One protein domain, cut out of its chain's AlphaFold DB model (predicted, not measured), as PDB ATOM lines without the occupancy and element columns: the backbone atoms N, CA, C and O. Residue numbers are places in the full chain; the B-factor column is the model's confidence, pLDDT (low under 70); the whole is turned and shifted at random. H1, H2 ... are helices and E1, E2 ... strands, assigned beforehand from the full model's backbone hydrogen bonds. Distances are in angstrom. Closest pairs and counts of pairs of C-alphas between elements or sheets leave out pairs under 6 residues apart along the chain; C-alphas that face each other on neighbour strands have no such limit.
ATOM      1  N   LYS A  18     228.909 212.824 348.601       92.62
ATOM      2  CA  LYS A  18     228.136 211.940 347.723       92.62
ATOM      3  C   LYS A  18     228.932 211.520 346.485       92.62
ATOM      4  O   LYS A  18     228.847 210.371 346.066       92.62
ATOM      5  N   PHE A  19     229.694 212.446 345.903       95.31
ATOM      6  CA  PHE A  19     230.550 212.140 344.761       95.31
ATOM      7  C   PHE A  19     231.649 211.136 345.127       95.31
ATOM      8  O   PHE A  19     231.764 210.103 344.475       95.31
ATOM      9  N   TYR A  20     232.419 211.395 346.188       95.06
ATOM     10  CA  TYR A  20     233.493 210.482 346.583       95.06
ATOM     11  C   TYR A  20     232.986 209.148 347.141       95.06
ATOM     12  O   TYR A  20     233.687 208.152 346.995       95.06
ATOM     13  N   ASP A  21     231.778 209.093 347.706       95.50
ATOM     14  CA  ASP A  21     231.135 207.831 348.087       95.50
ATOM     15  C   ASP A  21     230.805 206.979 346.850       95.50
ATOM     16  O   ASP A  21     231.093 205.785 346.838       95.50
ATOM     17  N   ALA A  22     230.294 207.587 345.773       96.19
ATOM     18  CA  ALA A  22     230.050 206.883 344.511       96.19
ATOM     19  C   ALA A  22     231.358 206.437 343.830       96.19
ATOM     20  O   ALA A  22     231.454 205.319 343.330       96.19
ATOM     21  N   VAL A  23     232.395 207.284 343.857       97.31
ATOM     22  CA  VAL A  23     233.747 206.915 343.395       97.31
ATOM     23  C   VAL A  23     234.291 205.736 344.199       97.31
ATOM     24  O   VAL A  23     234.808 204.781 343.621       97.31
ATOM     25  N   ARG A  24     234.145 205.779 345.528       96.19
ATOM     26  CA  ARG A  24     234.566 204.707 346.431       96.19
ATOM     27  C   ARG A  24     233.886 203.390 346.097       96.19
ATOM     28  O   ARG A  24     234.563 202.374 346.093       96.19
ATOM     29  N   GLU A  25     232.577 203.397 345.869       96.88
ATOM     30  CA  GLU A  25     231.804 202.183 345.594       96.88
ATOM     31  C   GLU A  25     232.357 201.433 344.377       96.88
ATOM     32  O   GLU A  25     232.677 200.247 344.469       96.88
ATOM     33  N   VAL A  26     232.580 202.154 343.274       97.25
ATOM     34  CA  VAL A  26     233.176 201.584 342.060       97.25
ATOM     35  C   VAL A  26     234.612 201.127 342.317       97.25
ATOM     36  O   VAL A  26     234.982 200.006 341.967       97.25
ATOM     37  N   LEU A  27     235.431 201.971 342.947       96.50
ATOM     38  CA  LEU A  27     236.844 201.676 343.168       96.50
ATOM     39  C   LEU A  27     237.043 200.460 344.086       96.50
ATOM     40  O   LEU A  27     237.873 199.605 343.795       96.50
ATOM     41  N   VAL A  28     236.261 200.341 345.162       96.38
ATOM     42  CA  VAL A  28     236.283 199.174 346.058       96.38
ATOM     43  C   VAL A  28     235.890 197.914 345.297       96.38
ATOM     44  O   VAL A  28     236.595 196.914 345.401       96.38
ATOM     45  N   GLN A  29     234.837 197.968 344.475       97.31
ATOM     46  CA  GLN A  29     234.433 196.828 343.656       97.31
ATOM     47  C   GLN A  29     235.566 196.354 342.733       97.31
ATOM     48  O   GLN A  29     235.808 195.149 342.630       97.31
ATOM     49  N   VAL A  30     236.277 197.283 342.085       97.38
ATOM     50  CA  VAL A  30     237.433 196.968 341.230       97.38
ATOM     51  C   VAL A  30     238.551 196.322 342.051       97.38
ATOM     52  O   VAL A  30     239.008 195.230 341.714       97.38
ATOM     53  N   LEU A  31     238.962 196.950 343.156       96.38
ATOM     54  CA  LEU A  31     240.070 196.465 343.984       96.38
ATOM     55  C   LEU A  31     239.788 195.081 344.585       96.38
ATOM     56  O   LEU A  31     240.663 194.214 344.556       96.38
ATOM     57  N   GLU A  32     238.574 194.843 345.086       95.94
ATOM     58  CA  GLU A  32     238.175 193.557 345.670       95.94
ATOM     59  C   GLU A  32     238.099 192.444 344.622       95.94
ATOM     60  O   GLU A  32     238.611 191.343 344.848       95.94
ATOM     61  N   THR A  33     237.513 192.732 343.455       96.25
ATOM     62  CA  THR A  33     237.390 191.760 342.354       96.25
ATOM     63  C   THR A  33     238.767 191.331 341.853       96.25
ATOM     64  O   THR A  33     239.017 190.143 341.634       96.25
ATOM     65  N   SER A  34     239.682 192.289 341.726       95.19
ATOM     66  CA  SER A  34     241.027 192.064 341.195       95.19
ATOM     67  C   SER A  34     242.049 191.659 342.254       95.19
ATOM     68  O   SER A  34     243.168 191.279 341.912       95.19
ATOM     69  N   ARG A  35     241.667 191.689 343.538       95.50
ATOM     70  CA  ARG A  35     242.540 191.414 344.691       95.50
ATOM     71  C   ARG A  35     243.786 192.306 344.713       95.50
ATOM     72  O   ARG A  35     244.873 191.842 345.062       95.50
ATOM     73  N   LEU A  36     243.615 193.567 344.325       94.31
ATOM     74  CA  LEU A  36     244.659 194.583 344.400       94.31
ATOM     75  C   LEU A  36     244.687 195.216 345.787       94.31
ATOM     76  O   LEU A  36     243.665 195.340 346.463       94.31
ATOM     77  N   SER A  37     245.874 195.648 346.192       91.44
ATOM     78  CA  SER A  37     246.082 196.377 347.442       91.44
ATOM     79  C   SER A  37     246.567 197.796 347.170       91.44
ATOM     80  O   SER A  37     247.078 198.106 346.094       91.44
ATOM     81  N   VAL A  38     246.369 198.679 348.143       90.69
ATOM     82  CA  VAL A  38     246.711 200.098 348.054       90.69
ATOM     83  C   VAL A  38     247.470 200.499 349.301       90.69
ATOM     84  O   VAL A  38     247.055 200.192 350.418       90.69
ATOM     85  N   SER A  39     248.573 201.210 349.096       88.56
ATOM     86  CA  SER A  39     249.323 201.862 350.163       88.56
ATOM     87  C   SER A  39     248.514 203.025 350.739       88.56
ATOM     88  O   SER A  39     247.932 203.808 349.989       88.56
ATOM     89  N   GLU A  40     248.511 203.188 352.064       84.62
ATOM     90  CA  GLU A  40     247.784 204.276 352.739       84.62
ATOM     91  C   GLU A  40     248.194 205.670 352.240       84.62
ATOM     92  O   GLU A  40     247.362 206.576 352.167       84.62
ATOM     93  N   TYR A  41     249.457 205.825 351.837       84.94
ATOM     94  CA  TYR A  41     250.000 207.079 351.311       84.94
ATOM     95  C   TYR A  41     249.448 207.439 349.924       84.94
ATOM     96  O   TYR A  41     249.381 208.620 349.584       84.94
ATOM     97  N   ASP A  42     249.003 206.442 349.157       89.19
ATOM     98  CA  ASP A  42     248.561 206.607 347.771       89.19
ATOM     99  C   ASP A  42     247.035 206.653 347.631       89.19
ATOM    100  O   ASP A  42     246.534 206.984 346.559       89.19
ATOM    101  N   ILE A  43     246.278 206.393 348.709       89.62
ATOM    102  CA  ILE A  43     244.805 206.365 348.682       89.62
ATOM    103  C   ILE A  43     244.255 207.648 348.066       89.62
ATOM    104  O   ILE A  43     243.472 207.600 347.126       89.62
ATOM    105  N   ARG A  44     244.664 208.816 348.570       91.06
ATOM    106  CA  ARG A  44     244.116 210.085 348.078       91.06
ATOM    107  C   ARG A  44     244.361 210.265 346.579       91.06
ATOM    108  O   ARG A  44     243.436 210.632 345.858       91.06
ATOM    109  N   ARG A  45     245.589 209.992 346.136       91.50
ATOM    110  CA  ARG A  45     245.983 210.094 344.733       91.50
ATOM    111  C   ARG A  45     245.172 209.134 343.871       91.50
ATOM    112  O   ARG A  45     244.616 209.553 342.868       91.50
ATOM    113  N   LEU A  46     245.013 207.887 344.310       94.00
ATOM    114  CA  LEU A  46     244.201 206.895 343.615       94.00
ATOM    115  C   LEU A  46     242.761 207.376 343.400       94.00
ATOM    116  O   LEU A  46     242.232 207.230 342.305       94.00
ATOM    117  N   TYR A  47     242.132 207.962 344.423       94.69
ATOM    118  CA  TYR A  47     240.776 208.502 344.299       94.69
ATOM    119  C   TYR A  47     240.698 209.662 343.305       94.69
ATOM    120  O   TYR A  47     239.753 209.723 342.520       94.69
ATOM    121  N   GLU A  48     241.652 210.593 343.351       94.19
ATOM    122  CA  GLU A  48     241.686 211.759 342.463       94.19
ATOM    123  C   GLU A  48     241.974 211.344 341.007       94.19
ATOM    124  O   GLU A  48     241.242 211.763 340.105       94.19
ATOM    125  N   ASP A  49     242.953 210.465 340.778       95.38
ATOM    126  CA  ASP A  49     243.322 209.953 339.452       95.38
ATOM    127  C   ASP A  49     242.181 209.114 338.855       95.38
ATOM    128  O   ASP A  49     241.758 209.340 337.718       95.38
ATOM    129  N   PHE A  50     241.594 208.208 339.648       97.06
ATOM    130  CA  PHE A  50     240.460 207.396 339.210       97.06
ATOM    131  C   PHE A  50     239.230 208.256 338.904       97.06
ATOM    132  O   PHE A  50     238.601 208.072 337.865       97.06
ATOM    133  N   ALA A  51     238.892 209.229 339.760       96.88
ATOM    134  CA  ALA A  51     237.765 210.129 339.516       96.88
ATOM    135  C   ALA A  51     237.965 210.970 338.244       96.88
ATOM    136  O   ALA A  51     237.021 211.141 337.472       96.88
ATOM    137  N   THR A  52     239.184 211.461 338.010       96.75
ATOM    138  CA  THR A  52     239.559 212.214 336.801       96.75
ATOM    139  C   THR A  52     239.347 211.359 335.552       96.75
ATOM    140  O   THR A  52     238.615 211.764 334.645       96.75
ATOM    141  N   ALA A  53     239.912 210.148 335.542       97.06
ATOM    142  CA  ALA A  53     239.754 209.200 334.445       97.06
ATOM    143  C   ALA A  53     238.279 208.853 334.207       97.06
ATOM    144  O   ALA A  53     237.811 208.899 333.072       97.06
ATOM    145  N   TYR A  54     237.519 208.565 335.267       97.25
ATOM    146  CA  TYR A  54     236.118 208.158 335.155       97.25
ATOM    147  C   TYR A  54     235.235 209.280 334.605       97.25
ATOM    148  O   TYR A  54     234.404 209.045 333.732       97.25
ATOM    149  N   ILE A  55     235.440 210.519 335.057       96.88
ATOM    150  CA  ILE A  55     234.756 211.697 334.515       96.88
ATOM    151  C   ILE A  55     235.004 211.817 333.010       96.88
ATOM    152  O   ILE A  55     234.048 211.933 332.241       96.88
ATOM    153  N   ILE A  56     236.263 211.752 332.573       95.88
ATOM    154  CA  ILE A  56     236.609 211.858 331.152       95.88
ATOM    155  C   ILE A  56     236.043 210.670 330.371       95.88
ATOM    156  O   ILE A  56     235.422 210.877 329.328       95.88
ATOM    157  N   GLY A  57     236.163 209.448 330.888       96.06
ATOM    158  CA  GLY A  57     235.598 208.234 330.296       96.06
ATOM    159  C   GLY A  57     234.087 208.330 330.084       96.06
ATOM    160  O   GLY A  57     233.591 208.063 328.988       96.06
ATOM    161  N   VAL A  58     233.350 208.812 331.089       96.62
ATOM    162  CA  VAL A  58     231.898 209.016 330.999       96.62
ATOM    163  C   VAL A  58     231.555 210.096 329.979       96.62
ATOM    164  O   VAL A  58     230.691 209.894 329.123       96.62
ATOM    165  N   LYS A  59     232.218 211.254 330.057       95.19
ATOM    166  CA  LYS A  59     231.891 212.411 329.215       95.19
ATOM    167  C   LYS A  59     232.281 212.205 327.753       95.19
ATOM    168  O   LYS A  59     231.545 212.652 326.875       95.19
ATOM    169  N   SER A  60     233.382 211.505 327.495       95.06
ATOM    170  CA  SER A  60     233.813 211.112 326.148       95.06
ATOM    171  C   SER A  60     233.053 209.899 325.609       95.06
ATOM    172  O   SER A  60     233.086 209.657 324.403       95.06
ATOM    173  N   ARG A  61     232.359 209.147 326.481       94.94
ATOM    174  CA  ARG A  61     231.749 207.842 326.174       94.94
ATOM    175  C   ARG A  61     232.748 206.884 325.519       94.94
ATOM    176  O   ARG A  61     232.390 206.139 324.610       94.94
ATOM    177  N   ASN A  62     234.001 206.932 325.969       95.00
ATOM    178  CA  ASN A  62     235.095 206.155 325.405       95.00
ATOM    179  C   ASN A  62     235.754 205.287 326.495       95.00
ATOM    180  O   ASN A  62     236.622 205.771 327.226       95.00
ATOM    181  N   PRO A  63     235.357 204.006 326.605       94.81
ATOM    182  CA  PRO A  63     235.955 203.071 327.554       94.81
ATOM    183  C   PRO A  63     237.438 202.796 327.298       94.81
ATOM    184  O   PRO A  63     238.163 202.516 328.244       94.81
ATOM    185  N   GLU A  64     237.912 202.890 326.053       95.62
ATOM    186  CA  GLU A  64     239.329 202.662 325.737       95.62
ATOM    187  C   GLU A  64     240.196 203.823 326.231       95.62
ATOM    188  O   GLU A  64     241.196 203.591 326.900       95.62
ATOM    189  N   LEU A  65     239.748 205.070 326.037       94.81
ATOM    190  CA  LEU A  65     240.409 206.234 326.642       94.81
ATOM    191  C   LEU A  65     240.429 206.125 328.173       94.81
ATOM    192  O   LEU A  65     241.430 206.431 328.810       94.81
ATOM    193  N   PHE A  66     239.332 205.658 328.775       96.50
ATOM    194  CA  PHE A  66     239.299 205.411 330.213       96.50
ATOM    195  C   PHE A  66     240.359 204.389 330.646       96.50
ATOM    196  O   PHE A  66     241.081 204.654 331.606       96.50
ATOM    197  N   LYS A  67     240.489 203.261 329.930       96.06
ATOM    198  CA  LYS A  67     241.524 202.248 330.197       96.06
ATOM    199  C   LYS A  67     242.927 202.839 330.114       96.06
ATOM    200  O   LYS A  67     243.719 202.600 331.017       96.06
ATOM    201  N   GLU A  68     243.212 203.627 329.079       94.19
ATOM    202  CA  GLU A  68     244.504 204.304 328.914       94.19
ATOM    203  C   GLU A  68     244.825 205.216 330.102       94.19
ATOM    204  O   GLU A  68     245.951 205.218 330.586       94.19
ATOM    205  N   MET A  69     243.832 205.946 330.616       94.31
ATOM    206  CA  MET A  69     244.022 206.866 331.740       94.31
ATOM    207  C   MET A  69     244.233 206.169 333.088       94.31
ATOM    208  O   MET A  69     244.935 206.703 333.945       94.31
ATOM    209  N   VAL A  70     243.613 205.006 333.311       95.62
ATOM    210  CA  VAL A  70     243.813 204.232 334.552       95.62
ATOM    211  C   VAL A  70     245.011 203.285 334.480       95.62
ATOM    212  O   VAL A  70     245.419 202.717 335.496       95.62
ATOM    213  N   MET A  71     245.583 203.108 333.292       93.94
ATOM    214  CA  MET A  71     246.767 202.299 333.058       93.94
ATOM    215  C   MET A  71     248.032 203.132 333.269       93.94
ATOM    216  O   MET A  71     248.189 204.223 332.735       93.94
ATOM    217  N   THR A  72     248.975 202.594 334.031       87.56
ATOM    218  CA  THR A  72     250.325 203.143 334.171       87.56
ATOM    219  C   THR A  72     251.320 202.112 333.659       87.56
ATOM    220  O   THR A  72     251.337 200.974 334.132       87.56
ATOM    221  N   VAL A  73     252.136 202.511 332.682       82.88
ATOM    222  CA  VAL A  73     253.203 201.678 332.118       82.88
ATOM    223  C   VAL A  73     254.526 202.119 332.727       82.88
ATOM    224  O   VAL A  73     254.916 203.280 332.592       82.88
ATOM    225  N   ALA A  74     255.210 201.204 333.409       72.75
ATOM    226  CA  ALA A  74     256.547 201.437 333.936       72.75
ATOM    227  C   ALA A  74     257.565 200.573 333.187       72.75
ATOM    228  O   ALA A  74     257.342 199.382 332.964       72.75
ATOM    229  N   TYR A  75     258.684 201.195 332.821       68.50
ATOM    230  CA  TYR A  75     259.815 200.549 332.171       68.50
ATOM    231  C   TYR A  75     260.875 200.236 333.222       68.50
ATOM    232  O   TYR A  75     261.455 201.152 333.806       68.50
ATOM    233  N   ASP A  76     261.128 198.954 333.465       62.66
ATOM    234  CA  ASP A  76     262.226 198.531 334.326       62.66
ATOM    235  C   ASP A  76     263.413 198.069 333.473       62.66
ATOM    236  O   ASP A  76     263.387 197.009 332.845       62.66
ATOM    237  N   GLU A  77     264.458 198.895 333.440       58.41
ATOM    238  CA  GLU A  77     265.732 198.596 332.771       58.41
ATOM    239  C   GLU A  77     266.692 197.778 333.655       58.41
ATOM    240  O   GLU A  77     267.713 197.281 333.176       58.41
ATOM    241  N   ASN A  78     266.390 197.633 334.950       59.16
ATOM    242  CA  ASN A  78     267.281 197.029 335.940       59.16
ATOM    243  C   ASN A  78     266.944 195.564 336.242       59.16
ATOM    244  O   ASN A  78     267.802 194.844 336.755       59.16
ATOM    245  N   THR A  79     265.728 195.111 335.925       60.78
ATOM    246  CA  THR A  79     265.317 193.715 336.156       60.78
ATOM    247  C   THR A  79     266.081 192.733 335.260       60.78
ATOM    248  O   THR A  79     266.417 191.633 335.705       60.78
ATOM    249  N   ILE A  80     266.432 193.120 334.024       62.38
ATOM    250  CA  ILE A  80     267.237 192.292 333.110       62.38
ATOM    251  C   ILE A  80     268.254 193.171 332.362       62.38
ATOM    252  O   ILE A  80     267.851 194.050 331.600       62.38
ATOM    253  N   PRO A  81     269.572 192.917 332.491       58.69
ATOM    254  CA  PRO A  81     270.586 193.678 331.765       58.69
ATOM    255  C   PRO A  81     270.350 193.633 330.247       58.69
ATOM    256  O   PRO A  81     270.438 192.574 329.627       58.69
ATOM    257  N   GLY A  82     270.065 194.791 329.648       63.50
ATOM    258  CA  GLY A  82     269.858 194.935 328.203       63.50
ATOM    259  C   GLY A  82     268.448 194.606 327.700       63.50
ATOM    260  O   GLY A  82     268.263 194.528 326.488       63.50
ATOM    261  N   THR A  83     267.465 194.410 328.585       60.19
ATOM    262  CA  THR A  83     266.049 194.266 328.208       60.19
ATOM    263  C   THR A  83     265.209 195.263 328.990       60.19
ATOM    264  O   THR A  83     265.225 195.259 330.216       60.19
ATOM    265  N   THR A  84     264.458 196.099 328.281       61.88
ATOM    266  CA  THR A  84     263.442 196.949 328.900       61.88
ATOM    267  C   THR A  84     262.211 196.090 329.171       61.88
ATOM    268  O   THR A  84     261.599 195.583 328.232       61.88
ATOM    269  N   VAL A  85     261.870 195.884 330.443       65.19
ATOM    270  CA  VAL A  85     260.644 195.173 330.820       65.19
ATOM    271  C   VAL A  85     259.528 196.203 330.961       65.19
ATOM    272  O   VAL A  85     259.603 197.087 331.812       65.19
ATOM    273  N   GLU A  86     258.516 196.110 330.101       74.75
ATOM    274  CA  GLU A  86     257.266 196.857 330.250       74.75
ATOM    275  C   GLU A  86     256.417 196.184 331.327       74.75
ATOM    276  O   GLU A  86     256.207 194.975 331.284       74.75
ATOM    277  N   SER A  87     255.950 196.960 332.303       80.81
ATOM    278  CA  SER A  87     255.030 196.486 333.336       80.81
ATOM    279  C   SER A  87     253.771 197.340 333.347       80.81
ATOM    280  O   SER A  87     253.837 198.573 333.396       80.81
ATOM    281  N   ILE A  88     252.618 196.674 333.281       86.75
ATOM    282  CA  ILE A  88     251.302 197.309 333.325       86.75
ATOM    283  C   ILE A  88     250.794 197.323 334.765       86.75
ATOM    284  O   ILE A  88     250.733 196.294 335.438       86.75
ATOM    285  N   SER A  89     250.371 198.498 335.223       91.06
ATOM    286  CA  SER A  89     249.772 198.690 336.542       91.06
ATOM    287  C   SER A  89     248.474 199.490 336.455       91.06
ATOM    288  O   SER A  89     248.300 200.349 335.592       91.06
ATOM    289  N   PHE A  90     247.534 199.182 337.346       94.06
ATOM    290  CA  PHE A  90     246.301 199.947 337.520       94.06
ATOM    291  C   PHE A  90     246.563 201.063 338.531       94.06
ATOM    292  O   PHE A  90     246.578 200.798 339.734       94.06
ATOM    293  N   LEU A  91     246.773 202.293 338.060       92.38
ATOM    294  CA  LEU A  91     247.090 203.457 338.898       92.38
ATOM    295  C   LEU A  91     248.170 203.137 339.966       92.38
ATOM    296  O   LEU A  91     249.045 202.299 339.765       92.38
ATOM    297  N   SER A  92     248.122 203.793 341.130       87.00
ATOM    298  CA  SER A  92     249.061 203.575 342.248       87.00
ATOM    299  C   SER A  92     248.659 202.381 343.139       87.00
ATOM    300  O   SER A  92     248.530 202.521 344.356       87.00
ATOM    301  N   THR A  93     248.399 201.212 342.542       91.50
ATOM    302  CA  THR A  93     248.038 199.977 343.272       91.50
ATOM    303  C   THR A  93     249.163 198.940 343.251       91.50
ATOM    304  O   THR A  93     250.099 199.039 342.465       91.50
ATOM    305  N   GLN A  94     249.079 197.937 344.128       90.31
ATOM    306  CA  GLN A  94     250.050 196.848 344.245       90.31
ATOM    307  C   GLN A  94     249.388 195.494 343.973       90.31
ATOM    308  O   GLN A  94     248.368 195.158 344.591       90.31
ATOM    309  N   GLY A  95     250.005 194.710 343.090       89.88
ATOM    310  CA  GLY A  95     249.580 193.368 342.712       89.88
ATOM    311  C   GLY A  95     250.469 192.767 341.623       89.88
ATOM    312  O   GLY A  95     251.536 193.295 341.309       89.88
ATOM    313  N   THR A  96     250.042 191.637 341.066       91.62
ATOM    314  CA  THR A  96     250.647 191.059 339.860       91.62
ATOM    315  C   THR A  96     250.101 191.738 338.605       91.62
ATOM    316  O   THR A  96     249.006 192.303 338.619       91.62
ATOM    317  N   GLU A  97     250.826 191.643 337.490       90.94
ATOM    318  CA  GLU A  97     250.381 192.195 336.203       90.94
ATOM    319  C   GLU A  97     248.989 191.675 335.793       90.94
ATOM    320  O   GLU A  97     248.113 192.467 335.454       90.94
ATOM    321  N   ASP A  98     248.724 190.372 335.953       92.94
ATOM    322  CA  ASP A  98     247.399 189.784 335.698       92.94
ATOM    323  C   ASP A  98     246.283 190.433 336.539       92.94
ATOM    324  O   ASP A  98     245.167 190.635 336.055       92.94
ATOM    325  N   GLN A  99     246.566 190.781 337.801       95.69
ATOM    326  CA  GLN A  99     245.604 191.466 338.672       95.69
ATOM    327  C   GLN A  99     245.350 192.899 338.204       95.69
ATOM    328  O   GLN A  99     244.209 193.363 338.241       95.69
ATOM    329  N   HIS A 100     246.384 193.595 337.730       95.88
ATOM    330  CA  HIS A 100     246.243 194.935 337.169       95.88
ATOM    331  C   HIS A 100     245.453 194.929 335.859       95.88
ATOM    332  O   HIS A 100     244.526 195.726 335.715       95.88
ATOM    333  N   ILE A 101     245.736 193.996 334.947       94.75
ATOM    334  CA  ILE A 101     244.970 193.818 333.704       94.75
ATOM    335  C   ILE A 101     243.499 193.525 334.028       94.75
ATOM    336  O   ILE A 101     242.597 194.139 333.451       94.75
ATOM    337  N   LEU A 102     243.245 192.645 335.002       96.88
ATOM    338  CA  LEU A 102     241.894 192.352 335.471       96.88
ATOM    339  C   LEU A 102     241.203 193.594 336.053       96.88
ATOM    340  O   LEU A 102     240.013 193.785 335.812       96.88
ATOM    341  N   ALA A 103     241.909 194.441 336.804       97.38
ATOM    342  CA  ALA A 103     241.352 195.671 337.372       97.38
ATOM    343  C   ALA A 103     240.989 196.702 336.304       97.38
ATOM    344  O   ALA A 103     239.890 197.255 336.345       97.38
ATOM    345  N   ILE A 104     241.865 196.901 335.317       97.31
ATOM    346  CA  ILE A 104     241.612 197.779 334.168       97.31
ATOM    347  C   ILE A 104     240.368 197.298 333.407       97.31
ATOM    348  O   ILE A 104     239.467 198.091 333.129       97.31
ATOM    349  N   GLY A 105     240.282 195.992 333.129       96.81
ATOM    350  CA  GLY A 105     239.116 195.379 332.486       96.81
ATOM    351  C   GLY A 105     237.835 195.555 333.304       96.81
ATOM    352  O   GLY A 105     236.844 196.067 332.793       96.81
ATOM    353  N   THR A 106     237.883 195.229 334.598       97.62
ATOM    354  CA  THR A 106     236.730 195.334 335.509       97.62
ATOM    355  C   THR A 106     236.219 196.771 335.610       97.62
ATOM    356  O   THR A 106     235.012 197.005 335.552       97.62
ATOM    357  N   ALA A 107     237.117 197.750 335.738       97.56
ATOM    358  CA  ALA A 107     236.743 199.157 335.805       97.56
ATOM    359  C   ALA A 107     236.055 199.621 334.509       97.56
ATOM    360  O   ALA A 107     235.044 200.324 334.561       97.56
ATOM    361  N   ALA A 108     236.573 199.198 333.351       97.44
ATOM    362  CA  ALA A 108     235.981 199.520 332.058       97.44
ATOM    363  C   ALA A 108     234.614 198.848 331.857       97.44
ATOM    364  O   ALA A 108     233.690 199.494 331.366       97.44
ATOM    365  N   ASP A 109     234.452 197.594 332.284       97.81
ATOM    366  CA  ASP A 109     233.174 196.878 332.217       97.81
ATOM    367  C   ASP A 109     232.098 197.556 333.078       97.81
ATOM    368  O   ASP A 109     230.942 197.676 332.659       97.81
ATOM    369  N   ILE A 110     232.469 198.050 334.269       97.81
ATOM    370  CA  ILE A 110     231.563 198.837 335.115       97.81
ATOM    371  C   ILE A 110     231.156 200.127 334.398       97.81
ATOM    372  O   ILE A 110     229.959 200.406 334.311       97.81
ATOM    373  N   LEU A 111     232.116 200.866 333.833       97.50
ATOM    374  CA  LEU A 111     231.843 202.090 333.078       97.50
ATOM    375  C   LEU A 111     230.894 201.830 331.900       97.50
ATOM    376  O   LEU A 111     229.926 202.569 331.730       97.50
ATOM    377  N   ILE A 112     231.139 200.786 331.102       97.38
ATOM    378  CA  ILE A 112     230.292 200.411 329.958       97.38
ATOM    379  C   ILE A 112     228.862 200.149 330.428       97.38
ATOM    380  O   ILE A 112     227.921 200.753 329.911       97.38
ATOM    381  N   ARG A 113     228.699 199.316 331.460       97.56
ATOM    382  CA  ARG A 113     227.383 198.987 332.015       97.56
ATOM    383  C   ARG A 113     226.653 200.230 332.519       97.56
ATOM    384  O   ARG A 113     225.466 200.388 332.249       97.56
ATOM    385  N   GLU A 114     227.340 201.111 333.244       96.69
ATOM    386  CA  GLU A 114     226.746 202.347 333.763       96.69
ATOM    387  C   GLU A 114     226.402 203.357 332.658       96.69
ATOM    388  O   GLU A 114     225.412 204.083 332.771       96.69
ATOM    389  N   LEU A 115     227.186 203.402 331.578       94.75
ATOM    390  CA  LEU A 115     226.886 204.210 330.397       94.75
ATOM    391  C   LEU A 115     225.651 203.695 329.650       94.75
ATOM    392  O   LEU A 115     224.859 204.504 329.164       94.75
ATOM    393  N   GLU A 116     225.458 202.380 329.573       94.69
ATOM    394  CA  GLU A 116     224.270 201.774 328.964       94.69
ATOM    395  C   GLU A 116     223.014 201.995 329.814       94.69
ATOM    396  O   GLU A 116     221.968 202.375 329.287       94.69
ATOM    397  N   SER A 117     223.111 201.800 331.131       93.88
ATOM    398  CA  SER A 117     221.974 201.941 332.047       93.88
ATOM    399  C   SER A 117     221.680 203.386 332.456       93.88
ATOM    400  O   SER A 117     220.588 203.658 332.952       93.88
ATOM    401  N   GLN A 118     222.631 204.310 332.270       90.25
ATOM    402  CA  GLN A 118     222.596 205.680 332.802       90.25
ATOM    403  C   GLN A 118     222.423 205.721 334.334       90.25
ATOM    404  O   GLN A 118     221.726 206.579 334.876       90.25
ATOM    405  N   THR A 119     223.062 204.789 335.046       92.50
ATOM    406  CA  THR A 119     223.004 204.688 336.518       92.50
ATOM    407  C   THR A 119     224.384 204.830 337.160       92.50
ATOM    408  O   THR A 119     225.381 205.026 336.470       92.50
ATOM    409  N   GLY A 120     224.443 204.732 338.491       94.12
ATOM    410  CA  GLY A 120     225.699 204.694 339.239       94.12
ATOM    411  C   GLY A 120     226.514 205.981 339.109       94.12
ATOM    412  O   GLY A 120     225.952 207.083 339.049       94.12
ATOM    413  N   LEU A 121     227.837 205.839 339.066       96.25
ATOM    414  CA  LEU A 121     228.748 206.975 338.973       96.25
ATOM    415  C   LEU A 121     228.614 207.697 337.623       96.25
ATOM    416  O   LEU A 121     228.603 208.929 337.593       96.25
ATOM    417  N   ALA A 122     228.414 206.971 336.518       95.88
ATOM    418  CA  ALA A 122     228.195 207.590 335.209       95.88
ATOM    419  C   ALA A 122     226.923 208.453 335.166       95.88
ATOM    420  O   ALA A 122     226.945 209.576 334.651       95.88
ATOM    421  N   GLY A 123     225.821 207.963 335.746       93.81
ATOM    422  CA  GLY A 123     224.575 208.725 335.867       93.81
ATOM    423  C   GLY A 123     224.748 209.990 336.715       93.81
ATOM    424  O   GLY A 123     224.297 211.070 336.325       93.81
ATOM    425  N   LEU A 124     225.469 209.884 337.837       95.31
ATOM    426  CA  LEU A 124     225.812 211.029 338.683       95.31
ATOM    427  C   LEU A 124     226.640 212.073 337.915       95.31
ATOM    428  O   LEU A 124     226.286 213.249 337.915       95.31
ATOM    429  N   ILE A 125     227.691 211.650 337.212       95.44
ATOM    430  CA  ILE A 125     228.567 212.533 336.423       95.44
ATOM    431  C   ILE A 125     227.783 213.246 335.317       95.44
ATOM    432  O   ILE A 125     227.956 214.449 335.131       95.44
ATOM    433  N   ASN A 126     226.887 212.556 334.609       93.38
ATOM    434  CA  ASN A 126     226.055 213.194 333.584       93.38
ATOM    435  C   ASN A 126     225.043 214.191 334.168       93.38
ATOM    436  O   ASN A 126     224.732 215.182 333.509       93.38
ATOM    437  N   SER A 127     224.565 213.969 335.397       91.69
ATOM    438  CA  SER A 127     223.747 214.954 336.115       91.69
ATOM    439  C   SER A 127     224.558 216.165 336.577       91.69
ATOM    440  O   SER A 127     224.010 217.265 336.607       91.69
ATOM    441  N   MET A 128     225.814 215.967 336.978       92.44
ATOM    442  CA  MET A 128     226.697 217.038 337.449       92.44
ATOM    443  C   MET A 128     227.213 217.893 336.293       92.44
ATOM    444  O   MET A 128     227.230 219.109 336.385       92.44
ATOM    445  N   PHE A 129     227.598 217.274 335.182       92.81
ATOM    446  CA  PHE A 129     228.186 217.962 334.035       92.81
ATOM    447  C   PHE A 129     227.274 217.795 332.815       92.81
ATOM    448  O   PHE A 129     227.525 216.922 331.974       92.81
ATOM    449  N   PRO A 130     226.180 218.571 332.713       91.12
ATOM    450  CA  PRO A 130     225.231 218.443 331.616       91.12
ATOM    451  C   PRO A 130     225.842 218.866 330.271       91.12
ATOM    452  O   PRO A 130     226.761 219.683 330.198       91.12
ATOM    453  N   GLY A 131     225.291 218.319 329.187       89.88
ATOM    454  CA  GLY A 131     225.751 218.563 327.817       89.88
ATOM    455  C   GLY A 131     226.766 217.531 327.318       89.88
ATOM    456  O   GLY A 131     227.192 216.627 328.044       89.88
TER     457      GLY A 131
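What this domain is: This is residues 18 to 131 of the 168 residues of an uncharacterized protein of Salmonella enterica subsp. enterica serovar Chester (UniProt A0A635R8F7). A two-stranded hairpin, E1 and E2, reaches out as a long arm from a body of five helices, with its turn at Pro 81 and Gly 82 at the far tip. In the body, H1 and H3 pack on the long helix H4, H2 crosses from H1 to H3, and H5 closes the end away from the hairpin. The printed part has 114 residues, in the order H1, H2, H3, E1, E2, H4, H5; the sheet E1 - E2 is antiparallel and the class is mostly helix. The whole is compact, with a radius of gyration of the C-alphas of 14.9 A, yet elongated, spanning 51 by 27 by 20 A.

How they stand to each other: E1, residues 71 to 80, and E2, residues 83 to 90, form an antiparallel hairpin, their directions at 149 degrees. N 72 and O 89 are within hydrogen-bond range at 2.8 A, as are N 76 and O 85 at 2.9 A. E1 bends by 73 degrees at residue 77. H4, residues 97 to 117, follows E2 after a short link of 6 residues; the closest C-alphas of E2 and H4, those of Phe 90 and His 100, are 5.0 A apart. H4 touches H1, residues 18 to 34, at a steep tilt of 45 degrees, opposite ways, closest at the C-alphas of Ser 34 and Gln 99, 5.3 A. With residues 104 to 112 alone, H4 touches H3, residues 63 to 70, closest at the C-alphas of Pro 63 and Ala 108, 5.7 A. H2, residues 43 to 60, and H3 form a helical hairpin at a shallow tilt of 21 degrees, opposite ways; the closest C-alphas, of Gly 57 and Phe 66, are 4.7 A apart. H1 and H2 touch about perpendicular at 80 degrees, closest at the C-alphas of Val 23 and Ala 51, 6.4 A. H5, residues 120 to 128, touches H1, H2 and H4; its closest C-alphas with H4, of Glu 114 and Ala 122, are 5.6 A apart. H1 and H3 are apart. In H1, H2, H3, H4 and H5 every O i to N i+4 pair is within hydrogen-bond range.

Where its parts are: E1 measures 22.8 A and E2 22.6 A from first to last C-alpha. H4 measures 30.3 A, from C-alpha 97 at (250.381, 192.195, 336.203). H2 measures 25.5 A, H1 24.6 A, H5 12.5 A and H3 10.6 A. H1 begins at C-alpha 18, (228.136, 211.940, 347.723), and H5 ends at C-alpha 128, (226.697, 217.038, 337.449).

The domain as a whole: The two C-alphas farthest apart, of Pro 81 and Pro 130, are 51.7 A from each other. The printed part has no cut, and no link is long. The mean pLDDT of the printed part is 90.6; residues 75 to 85 are under 70.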